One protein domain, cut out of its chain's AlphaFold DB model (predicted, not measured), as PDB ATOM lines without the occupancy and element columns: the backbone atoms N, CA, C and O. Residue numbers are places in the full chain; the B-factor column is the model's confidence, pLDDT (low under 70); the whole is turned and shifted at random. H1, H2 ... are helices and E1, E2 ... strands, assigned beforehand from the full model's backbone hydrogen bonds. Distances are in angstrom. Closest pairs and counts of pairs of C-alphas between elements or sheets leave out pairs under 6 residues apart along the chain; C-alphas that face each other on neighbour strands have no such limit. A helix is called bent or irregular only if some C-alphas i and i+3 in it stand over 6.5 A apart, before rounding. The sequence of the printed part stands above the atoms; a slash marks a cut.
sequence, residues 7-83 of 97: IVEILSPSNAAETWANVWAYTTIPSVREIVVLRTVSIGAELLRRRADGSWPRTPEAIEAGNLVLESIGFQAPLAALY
ATOM      1  N   ILE A   7     -24.185  14.153 -10.412       96.19
ATOM      2  CA  ILE A   7     -23.447  13.924 -11.659       96.19
ATOM      3  C   ILE A   7     -23.755  12.516 -12.163       96.19
ATOM      4  O   ILE A   7     -23.729  11.554 -11.396       96.19
ATOM      5  N   VAL A   8     -24.047  12.405 -13.458       95.44
ATOM      6  CA  VAL A   8     -24.286  11.135 -14.149       95.44
ATOM      7  C   VAL A   8     -23.189  10.954 -15.187       95.44
ATOM      8  O   VAL A   8     -23.109  11.733 -16.132       95.44
ATOM      9  N   GLU A   9     -22.376   9.920 -15.017       92.88
ATOM     10  CA  GLU A   9     -21.296   9.563 -15.931       92.88
ATOM     11  C   GLU A   9     -21.624   8.245 -16.639       92.88
ATOM     12  O   GLU A   9     -22.132   7.300 -16.029       92.88
ATOM     13  N   ILE A  10     -21.335   8.158 -17.936       90.75
ATOM     14  CA  ILE A  10     -21.549   6.943 -18.729       90.75
ATOM     15  C   ILE A  10     -20.186   6.339 -19.064       90.75
ATOM     16  O   ILE A  10     -19.440   6.878 -19.878       90.75
ATOM     17  N   LEU A  11     -19.861   5.198 -18.455       84.25
ATOM     18  CA  LEU A  11     -18.558   4.556 -18.601       84.25
ATOM     19  C   LEU A  11     -18.399   3.970 -20.006       84.25
ATOM     20  O   LEU A  11     -19.069   2.989 -20.343       84.25
ATOM     21  N   SER A  12     -17.481   4.503 -20.812       76.19
ATOM     22  CA  SER A  12     -17.118   3.858 -22.075       76.19
ATOM     23  C   SER A  12     -16.129   2.705 -21.823       76.19
ATOM     24  O   SER A  12     -15.317   2.775 -20.898       76.19
ATOM     25  N   PRO A  13     -16.136   1.638 -22.641       69.81
ATOM     26  CA  PRO A  13     -15.211   0.516 -22.462       69.81
ATOM     27  C   PRO A  13     -13.734   0.913 -22.615       69.81
ATOM     28  O   PRO A  13     -12.865   0.262 -22.044       69.81
ATOM     29  N   SER A  14     -13.440   1.962 -23.388       69.00
ATOM     30  CA  SER A  14     -12.081   2.356 -23.778       69.00
ATOM     31  C   SER A  14     -11.381   3.312 -22.807       69.00
ATOM     32  O   SER A  14     -10.191   3.548 -22.981       69.00
ATOM     33  N   ASN A  15     -12.073   3.862 -21.801       65.56
ATOM     34  CA  ASN A  15     -11.524   4.910 -20.924       65.56
ATOM     35  C   ASN A  15     -11.775   4.687 -19.424       65.56
ATOM     36  O   ASN A  15     -11.646   5.622 -18.642       65.56
ATOM     37  N   ALA A  16     -12.099   3.462 -18.995       69.81
ATOM     38  CA  ALA A  16     -12.595   3.220 -17.640       69.81
ATOM     39  C   ALA A  16     -11.687   3.763 -16.516       69.81
ATOM     40  O   ALA A  16     -12.187   4.344 -15.557       69.81
ATOM     41  N   ALA A  17     -10.362   3.618 -16.634       67.25
ATOM     42  CA  ALA A  17      -9.419   4.134 -15.637       67.25
ATOM     43  C   ALA A  17      -9.388   5.676 -15.578       67.25
ATOM     44  O   ALA A  17      -9.363   6.251 -14.493       67.25
ATOM     45  N   GLU A  18      -9.435   6.342 -16.734       68.62
ATOM     46  CA  GLU A  18      -9.475   7.805 -16.839       68.62
ATOM     47  C   GLU A  18     -10.818   8.361 -16.338       68.62
ATOM     48  O   GLU A  18     -10.855   9.345 -15.600       68.62
ATOM     49  N   THR A  19     -11.921   7.667 -16.630       72.31
ATOM     50  CA  THR A  19     -13.249   8.002 -16.104       72.31
ATOM     51  C   THR A  19     -13.273   7.982 -14.578       72.31
ATOM     52  O   THR A  19     -13.831   8.887 -13.966       72.31
ATOM     53  N   TRP A  20     -12.617   7.012 -13.935       79.94
ATOM     54  CA  TRP A  20     -12.546   6.978 -12.473       79.94
ATOM     55  C   TRP A  20     -11.729   8.126 -11.879       79.94
ATOM     56  O   TRP A  20     -12.104   8.651 -10.830       79.94
ATOM     57  N   ALA A  21     -10.656   8.564 -12.543       79.50
ATOM     58  CA  ALA A  21      -9.918   9.753 -12.118       79.50
ATOM     59  C   ALA A  21     -10.807  11.011 -12.162       79.50
ATOM     60  O   ALA A  21     -10.833  11.784 -11.202       79.50
ATOM     61  N   ASN A  22     -11.607  11.167 -13.223       80.56
ATOM     62  CA  ASN A  22     -12.568  12.267 -13.349       80.56
ATOM     63  C   ASN A  22     -13.675  12.194 -12.286       80.56
ATOM     64  O   ASN A  22     -13.994  13.205 -11.660       80.56
ATOM     65  N   VAL A  23     -14.206  10.998 -12.015       88.19
ATOM     66  CA  VAL A  23     -15.207  10.771 -10.959       88.19
ATOM     67  C   VAL A  23     -14.693  11.246  -9.599       88.19
ATOM     68  O   VAL A  23     -15.402  11.964  -8.891       88.19
ATOM     69  N   TRP A  24     -13.447  10.919  -9.245       91.00
ATOM     70  CA  TRP A  24     -12.855  11.403  -7.999       91.00
ATOM     71  C   TRP A  24     -12.649  12.917  -7.996       91.00
ATOM     72  O   TRP A  24     -12.879  13.546  -6.965       91.00
ATOM     73  N   ALA A  25     -12.299  13.540  -9.124       92.00
ATOM     74  CA  ALA A  25     -12.178  14.995  -9.199       92.00
ATOM     75  C   ALA A  25     -13.508  15.702  -8.880       92.00
ATOM     76  O   ALA A  25     -13.520  16.703  -8.160       92.00
ATOM     77  N   TYR A  26     -14.644  15.151  -9.316       93.06
ATOM     78  CA  TYR A  26     -15.964  15.720  -9.024       93.06
ATOM     79  C   TYR A  26     -16.330  15.734  -7.534       93.06
ATOM     80  O   TYR A  26     -17.117  16.576  -7.103       93.06
ATOM     81  N   THR A  27     -15.721  14.870  -6.715       94.25
ATOM     82  CA  THR A  27     -15.947  14.849  -5.257       94.25
ATOM     83  C   THR A  27     -15.500  16.135  -4.549       94.25
ATOM     84  O   THR A  27     -15.950  16.423  -3.431       94.25
ATOM     85  N   THR A  28     -14.659  16.934  -5.215       93.94
ATOM     86  CA  THR A  28     -14.177  18.237  -4.738       93.94
ATOM     87  C   THR A  28     -15.215  19.354  -4.872       93.94
ATOM     88  O   THR A  28     -15.091  20.376  -4.199       93.94
ATOM     89  N   ILE A  29     -16.266  19.164  -5.680       94.38
ATOM     90  CA  ILE A  29     -17.331  20.155  -5.864       94.38
ATOM     91  C   ILE A  29     -18.247  20.134  -4.623       94.38
ATOM     92  O   ILE A  29     -18.863  19.096  -4.350       94.38
ATOM     93  N   PRO A  30     -18.380  21.241  -3.860       94.38
ATOM     94  CA  PRO A  30     -19.090  21.224  -2.576       94.38
ATOM     95  C   PRO A  30     -20.577  20.869  -2.672       94.38
ATOM     96  O   PRO A  30     -21.109  20.210  -1.783       94.38
ATOM     97  N   SER A  31     -21.240  21.288  -3.749       95.62
ATOM     98  CA  SER A  31     -22.673  21.069  -3.970       95.62
ATOM     99  C   SER A  31     -23.027  19.644  -4.384       95.62
ATOM    100  O   SER A  31     -24.165  19.222  -4.178       95.62
ATOM    101  N   VAL A  32     -22.065  18.876  -4.907       97.38
ATOM    102  CA  VAL A  32     -22.298  17.506  -5.372       97.38
ATOM    103  C   VAL A  32     -22.535  16.590  -4.176       97.38
ATOM    104  O   VAL A  32     -21.710  16.489  -3.261       97.38
ATOM    105  N   ARG A  33     -23.678  15.902  -4.205       98.06
ATOM    106  CA  ARG A  33     -24.138  14.963  -3.175       98.06
ATOM    107  C   ARG A  33     -24.106  13.521  -3.662       98.06
ATOM    108  O   ARG A  33     -23.845  12.628  -2.862       98.06
ATOM    109  N   GLU A  34     -24.344  13.295  -4.950       98.44
ATOM    110  CA  GLU A  34     -24.337  11.967  -5.564       98.44
ATOM    111  C   GLU A  34     -23.596  11.985  -6.906       98.44
ATOM    112  O   GLU A  34     -23.699  12.938  -7.680       98.44
ATOM    113  N   ILE A  35     -22.852  10.916  -7.185       97.56
ATOM    114  CA  ILE A  35     -22.257  10.650  -8.496       97.56
ATOM    115  C   ILE A  35     -22.641   9.224  -8.870       97.56
ATOM    116  O   ILE A  35     -22.340   8.294  -8.123       97.56
ATOM    117  N   VAL A  36     -23.297   9.047 -10.013       97.06
ATOM    118  CA  VAL A  36     -23.644   7.727 -10.545       97.06
ATOM    119  C   VAL A  36     -22.879   7.473 -11.835       97.06
ATOM    120  O   VAL A  36     -22.868   8.311 -12.734       97.06
ATOM    121  N   VAL A  37     -22.250   6.307 -11.929       95.00
ATOM    122  CA  VAL A  37     -21.531   5.848 -13.119       95.00
ATOM    123  C   VAL A  37     -22.278   4.656 -13.708       95.00
ATOM    124  O   VAL A  37     -22.350   3.601 -13.084       95.00
ATOM    125  N   LEU A  38     -22.841   4.800 -14.909       94.38
ATOM    126  CA  LEU A  38     -23.555   3.727 -15.608       94.38
ATOM    127  C   LEU A  38     -22.606   2.939 -16.515       94.38
ATOM    128  O   LEU A  38     -21.856   3.513 -17.305       94.38
ATOM    129  N   ARG A  39     -22.669   1.606 -16.454       92.19
ATOM    130  CA  ARG A  39     -21.888   0.719 -17.330       92.19
ATOM    131  C   ARG A  39     -22.513   0.648 -18.728       92.19
ATOM    132  O   ARG A  39     -23.730   0.710 -18.861       92.19
ATOM    133  N   THR A  40     -21.697   0.464 -19.770       90.12
ATOM    134  CA  THR A  40     -22.152   0.349 -21.181       90.12
ATOM    135  C   THR A  40     -22.024  -1.058 -21.781       90.12
ATOM    136  O   THR A  40     -22.518  -1.334 -22.882       90.12
ATOM    137  N   VAL A  41     -21.360  -1.975 -21.072       89.75
ATOM    138  CA  VAL A  41     -21.140  -3.371 -21.502       89.75
ATOM    139  C   VAL A  41     -22.065  -4.370 -20.808       89.75
ATOM    140  O   VAL A  41     -22.301  -5.453 -21.342       89.75
ATOM    141  N   SER A  42     -22.622  -3.984 -19.664       91.81
ATOM    142  CA  SER A  42     -23.599  -4.721 -18.867       91.81
ATOM    143  C   SER A  42     -24.567  -3.732 -18.214       91.81
ATOM    144  O   SER A  42     -24.277  -2.537 -18.137       91.81
ATOM    145  N   ILE A  43     -25.724  -4.224 -17.766       94.31
ATOM    146  CA  ILE A  43     -26.605  -3.450 -16.886       94.31
ATOM    147  C   ILE A  43     -25.926  -3.393 -15.523       94.31
ATOM    148  O   ILE A  43     -25.553  -4.428 -14.978       94.31
ATOM    149  N   GLY A  44     -25.715  -2.187 -15.014       95.62
ATOM    150  CA  GLY A  44     -25.023  -1.989 -13.752       95.62
ATOM    151  C   GLY A  44     -24.653  -0.530 -13.550       95.62
ATOM    152  O   GLY A  44     -24.318   0.168 -14.508       95.62
ATOM    153  N   ALA A  45     -24.675  -0.092 -12.302       96.00
ATOM    154  CA  ALA A  45     -24.230   1.230 -11.900       96.00
ATOM    155  C   ALA A  45     -23.242   1.141 -10.737       96.00
ATOM    156  O   ALA A  45     -23.213   0.152 -10.008       96.00
ATOM    157  N   GLU A  46     -22.458   2.194 -10.572       95.88
ATOM    158  CA  GLU A  46     -21.663   2.457  -9.378       95.88
ATOM    159  C   GLU A  46     -22.130   3.792  -8.804       95.88
ATOM    160  O   GLU A  46     -22.205   4.784  -9.535       95.88
ATOM    161  N   LEU A  47     -22.469   3.823  -7.520       97.25
ATOM    162  CA  LEU A  47     -22.998   5.000  -6.844       97.25
ATOM    163  C   LEU A  47     -22.038   5.465  -5.749       97.25
ATOM    164  O   LEU A  47     -21.684   4.729  -4.830       97.25
ATOM    165  N   LEU A  48     -21.643   6.729  -5.824       97.69
ATOM    166  CA  LEU A  48     -20.996   7.445  -4.736       97.69
ATOM    167  C   LEU A  48     -22.022   8.390  -4.117       97.69
ATOM    168  O   LEU A  48     -22.628   9.200  -4.820       97.69
ATOM    169  N   ARG A  49     -22.166   8.337  -2.791       97.69
ATOM    170  CA  ARG A  49     -22.992   9.273  -2.022       97.69
ATOM    171  C   ARG A  49     -22.157   9.967  -0.958       97.69
ATOM    172  O   ARG A  49     -21.498   9.306  -0.151       97.69
ATOM    173  N   ARG A  50     -22.201  11.299  -0.944       97.94
ATOM    174  CA  ARG A  50     -21.586  12.105   0.111       97.94
ATOM    175  C   ARG A  50     -22.350  11.868   1.409       97.94
ATOM    176  O   ARG A  50     -23.571  12.016   1.460       97.94
ATOM    177  N   ARG A  51     -21.632  11.491   2.461       96.12
ATOM    178  CA  ARG A  51     -22.196  11.276   3.794       96.12
ATOM    179  C   ARG A  51     -22.546  12.603   4.462       96.12
ATOM    180  O   ARG A  51     -22.077  13.664   4.060       96.12
ATOM    181  N   ALA A  52     -23.341  12.526   5.527       93.06
ATOM    182  CA  ALA A  52     -23.727  13.690   6.326       93.06
ATOM    183  C   ALA A  52     -22.522  14.436   6.933       93.06
ATOM    184  O   ALA A  52     -22.592  15.644   7.127       93.06
ATOM    185  N   ASP A  53     -21.410  13.737   7.179       95.00
ATOM    186  CA  ASP A  53     -20.140  14.320   7.636       95.00
ATOM    187  C   ASP A  53     -19.308  14.962   6.503       95.00
ATOM    188  O   ASP A  53     -18.184  15.404   6.722       95.00
ATOM    189  N   GLY A  54     -19.842  14.998   5.278       93.75
ATOM    190  CA  GLY A  54     -19.187  15.548   4.094       93.75
ATOM    191  C   GLY A  54     -18.204  14.598   3.405       93.75
ATOM    192  O   GLY A  54     -17.729  14.926   2.312       93.75
ATOM    193  N   SER A  55     -17.920  13.430   3.994       96.12
ATOM    194  CA  SER A  55     -16.991  12.441   3.448       96.12
ATOM    195  C   SER A  55     -17.592  11.638   2.295       96.12
ATOM    196  O   SER A  55     -18.805  11.433   2.201       96.12
ATOM    197  N   TRP A  56     -16.720  11.119   1.435       97.31
ATOM    198  CA  TRP A  56     -17.078  10.145   0.406       97.31
ATOM    199  C   TRP A  56     -16.672   8.730   0.843       97.31
ATOM    200  O   TRP A  56     -15.702   8.559   1.593       97.31
ATOM    201  N   PRO A  57     -17.407   7.679   0.449       95.38
ATOM    202  CA  PRO A  57     -16.961   6.307   0.658       95.38
ATOM    203  C   PRO A  57     -15.681   6.033  -0.136       95.38
ATOM    204  O   PRO A  57     -15.465   6.601  -1.199       95.38
ATOM    205  N   ARG A  58     -14.825   5.146   0.387       91.94
ATOM    206  CA  ARG A  58     -13.593   4.728  -0.307       91.94
ATOM    207  C   ARG A  58     -13.879   3.887  -1.550       91.94
ATOM    208  O   ARG A  58     -13.076   3.874  -2.474       91.94
ATOM    209  N   THR A  59     -15.009   3.187  -1.546       91.62
ATOM    210  CA  THR A  59     -15.453   2.319  -2.632       91.62
ATOM    211  C   THR A  59     -16.891   2.697  -2.988       91.62
ATOM    212  O   THR A  59     -17.695   2.864  -2.066       91.62
ATOM    213  N   PRO A  60     -17.213   2.867  -4.278       94.12
ATOM    214  CA  PRO A  60     -18.586   3.044  -4.735       94.12
ATOM    215  C   PRO A  60     -19.475   1.848  -4.378       94.12
ATOM    216  O   PRO A  60     -18.998   0.725  -4.208       94.12
ATOM    217  N   GLU A  61     -20.774   2.098  -4.263       96.25
ATOM    218  CA  GLU A  61     -21.790   1.059  -4.148       96.25
ATOM    219  C   GLU A  61     -22.131   0.513  -5.538       96.25
ATOM    220  O   GLU A  61     -22.641   1.243  -6.392       96.25
ATOM    221  N   ALA A  62     -21.885  -0.778  -5.753       96.06
ATOM    222  CA  ALA A  62     -22.262  -1.456  -6.983       96.06
ATOM    223  C   ALA A  62     -23.751  -1.834  -6.957       96.06
ATOM    224  O   ALA A  62     -24.210  -2.553  -6.070       96.06
ATOM    225  N   ILE A  63     -24.495  -1.393  -7.969       96.81
ATOM    226  CA  ILE A  63     -25.914  -1.706  -8.156       96.81
ATOM    227  C   ILE A  63     -26.043  -2.524  -9.438       96.81
ATOM    228  O   ILE A  63     -25.915  -1.990 -10.541       96.81
ATOM    229  N   GLU A  64     -26.283  -3.825  -9.305       95.44
ATOM    230  CA  GLU A  64     -26.367  -4.748 -10.450       95.44
ATOM    231  C   GLU A  64     -27.810  -5.026 -10.894       95.44
ATOM    232  O   GLU A  64     -28.066  -5.323 -12.061       95.44
ATOM    233  N   ALA A  65     -28.771  -4.893  -9.978       93.62
ATOM    234  CA  ALA A  65     -30.188  -5.151 -10.212       93.62
ATOM    235  C   ALA A  65     -31.070  -4.339  -9.246       93.62
ATOM    236  O   ALA A  65     -30.579  -3.675  -8.338       93.62
ATOM    237  N   GLY A  66     -32.391  -4.407  -9.435       95.62
ATOM    238  CA  GLY A  66     -33.355  -3.697  -8.594       95.62
ATOM    239  C   GLY A  66     -33.536  -2.237  -9.005       95.62
ATOM    240  O   GLY A  66     -33.522  -1.920 -10.196       95.62
ATOM    241  N   ASN A  67     -33.749  -1.357  -8.026       97.00
ATOM    242  CA  ASN A  67     -34.006   0.063  -8.260       97.00
ATOM    243  C   ASN A  67     -32.742   0.900  -8.048       97.00
ATOM    244  O   ASN A  67     -32.089   0.779  -7.015       97.00
ATOM    245  N   LEU A  68     -32.456   1.811  -8.981       97.94
ATOM    246  CA  LEU A  68     -31.542   2.923  -8.741       97.94
ATOM    247  C   LEU A  68     -32.300   4.008  -7.971       97.94
ATOM    248  O   LEU A  68     -33.351   4.460  -8.427       97.94
ATOM    249  N   VAL A  69     -31.754   4.427  -6.830       98.19
ATOM    250  CA  VAL A  69     -32.297   5.507  -5.995       98.19
ATOM    251  C   VAL A  69     -31.286   6.650  -5.948       98.19
ATOM    252  O   VAL A  69     -30.151   6.449  -5.523       98.19
ATOM    253  N   LEU A  70     -31.705   7.843  -6.370       98.25
ATOM    254  CA  LEU A  70     -30.910   9.072  -6.326       98.25
ATOM    255  C   LEU A  70     -31.614  10.063  -5.392       98.25
ATOM    256  O   LEU A  70     -32.568  10.749  -5.773       98.25
ATOM    257  N   GLU A  71     -31.172  10.085  -4.137       97.19
ATOM    258  CA  GLU A  71     -31.826  10.806  -3.041       97.19
ATOM    259  C   GLU A  71     -31.745  12.323  -3.207       97.19
ATOM    260  O   GLU A  71     -32.661  13.042  -2.810       97.19
ATOM    261  N   SER A  72     -30.673  12.826  -3.823       96.75
ATOM    262  CA  SER A  72     -30.440  14.259  -4.025       96.75
ATOM    263  C   SER A  72     -31.489  14.929  -4.914       96.75
ATOM    264  O   SER A  72     -31.676  16.141  -4.809       96.75
ATOM    265  N   ILE A  73     -32.184  14.147  -5.748       97.00
ATOM    266  CA  ILE A  73     -33.218  14.618  -6.679       97.00
ATOM    267  C   ILE A  73     -34.566  13.897  -6.514       97.00
ATOM    268  O   ILE A  73     -35.477  14.129  -7.305       97.00
ATOM    269  N   GLY A  74     -34.710  13.012  -5.521       97.62
ATOM    270  CA  GLY A  74     -35.944  12.249  -5.292       97.62
ATOM    271  C   GLY A  74     -36.306  11.283  -6.428       97.62
ATOM    272  O   GLY A  74     -37.487  11.044  -6.677       97.62
ATOM    273  N   PHE A  75     -35.313  10.750  -7.144       98.12
ATOM    274  CA  PHE A  75     -35.532   9.848  -8.275       98.12
ATOM    275  C   PHE A  75     -35.413   8.382  -7.856       98.12
ATOM    276  O   PHE A  75     -34.468   7.992  -7.170       98.12
ATOM    277  N   GLN A  76     -36.336   7.554  -8.346       98.12
ATOM    278  CA  GLN A  76     -36.272   6.105  -8.218       98.12
ATOM    279  C   GLN A  76     -36.827   5.431  -9.474       98.12
ATOM    280  O   GLN A  76     -37.930   5.743  -9.918       98.12
ATOM    281  N   ALA A  77     -36.083   4.474 -10.024       97.44
ATOM    282  CA  ALA A  77     -36.545   3.649 -11.139       97.44
ATOM    283  C   ALA A  77     -35.854   2.279 -11.144       97.44
ATOM    284  O   ALA A  77     -34.730   2.171 -10.645       97.44
ATOM    285  N   PRO A  78     -36.457   1.245 -11.762       97.88
ATOM    286  CA  PRO A  78     -35.751   0.002 -12.040       97.88
ATOM    287  C   PRO A  78     -34.491   0.283 -12.861       97.88
ATOM    288  O   PRO A  78     -34.568   0.930 -13.909       97.88
ATOM    289  N   LEU A  79     -33.340  -0.231 -12.429       97.00
ATOM    290  CA  LEU A  79     -32.061  -0.013 -13.105       97.00
ATOM    291  C   LEU A  79     -32.140  -0.435 -14.579       97.00
ATOM    292  O   LEU A  79     -31.725   0.306 -15.465       97.00
ATOM    293  N   ALA A  80     -32.767  -1.580 -14.857       96.06
ATOM    294  CA  ALA A  80     -32.968  -2.080 -16.216       96.06
ATOM    295  C   ALA A  80     -33.772  -1.116 -17.114       96.06
ATOM    296  O   ALA A  80     -33.536  -1.055 -18.322       96.06
ATOM    297  N   ALA A  81     -34.678  -0.308 -16.551       96.06
ATOM    298  CA  ALA A  81     -35.481   0.645 -17.319       96.06
ATOM    299  C   ALA A  81     -34.647   1.806 -17.895       96.06
ATOM    300  O   ALA A  81     -35.035   2.395 -18.913       96.06
ATOM    301  N   LEU A  82     -33.485   2.101 -17.297       95.00
ATOM    302  CA  LEU A  82     -32.518   3.069 -17.830       95.00
ATOM    303  C   LEU A  82     -31.882   2.580 -19.139       95.00
ATOM    304  O   LEU A  82     -31.488   3.384 -19.977       95.00
ATOM    305  N   TYR A  83     -31.849   1.263 -19.347       95.06
ATOM    306  CA  TYR A  83     -31.220   0.616 -20.497       95.06
ATOM    307  C   TYR A  83     -32.199   0.231 -21.606       95.06
ATOM    308  O   TYR A  83     -31.770  -0.340 -22.610       95.06
TER     309      TYR A  83
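What this domain is: This is residues 7 to 83 of the 97 residues of an uncharacterized protein of Hyphomicrobiales bacterium (UniProt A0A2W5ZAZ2). What does the model look like? A twisted sheet of four strands, E1 to E4, makes the middle, with the helix H1 over one face and the small hairpin E5 and E6 over part of the other; the short helix H2 follows at the end of E6. What is it made of? The printed part has 77 residues, with named elements in the order E1 H1 E2 E3 E4 E5 E6 H2, of mixed class, helices and strands. The larger sheet has the order E1, E2, E3, E4 and is mixed, and E5 and E6 form an antiparallel sheet of two. How large is it? It is compact, with a radius of gyration of the C-alphas of 12.3 A and spans of 32 by 30 by 17 A.

Where its parts are: Where does the printed part begin? E1, residues 7 to 11, starts with C-alpha 7 at (-23.447, 13.924, -11.659). H1 is residues 16 to 26, 15.6 A long and not bent. Which strands follow? E2 is residues 34 to 39, 16.5 A long, E3 residues 45 to 49, 12.8 A, and E4 residues 61 to 63. E5 is residues 67 to 70 and E6 residues 75 to 78. Where is the last element? H2, residues 79 to 82, ends with C-alpha 82 at (-32.518, 3.069, -17.830).

How they stand to each other: How is the larger sheet paired? E1 and E2 are parallel, with N 9 and O 36 within hydrogen-bond range at 2.8 A; E1, H1, E2 form a strand-helix-strand unit, parallel neighbours with a helix between, and its crossover is right-handed. E2, E3 and E4 form a meander, each strand the antiparallel neighbour of the one before, with N 37 and O 46 at 2.8 A and N 47 and O 61 at 2.8 A. Where is H1? It is on one face of this sheet, in two layers, helix and sheet, at a height over the sheet of 9.8 A. It lies over E1 and E2 and runs along the strands, at 9 degrees to E2 on the local plane; the closest C-alphas of H1 and E1 are those of Thr 19 and Leu 11, 6.8 A apart. How does the hairpin E5 and E6 sit? N 68 and O 77 are 2.8 A apart, and E3 and E5 are near each other, with 6 pairs of C-alphas within 10 A. What of the helix backbones? In H1 every O i to N i+4 pair is within hydrogen-bond range, while H2 is too short for such a pair.

The domain as a whole: How far does it reach? The two C-alphas farthest apart, those of Ser 14 and Asp 53, are 34.6 A apart. Is there a cut or a long link? The printed part has no cut, and the link from E3 to E4, 11 residues, is long. Where is confidence low? Residues 13 to 18 are under 70 in pLDDT, while the mean of the printed part is 91.9.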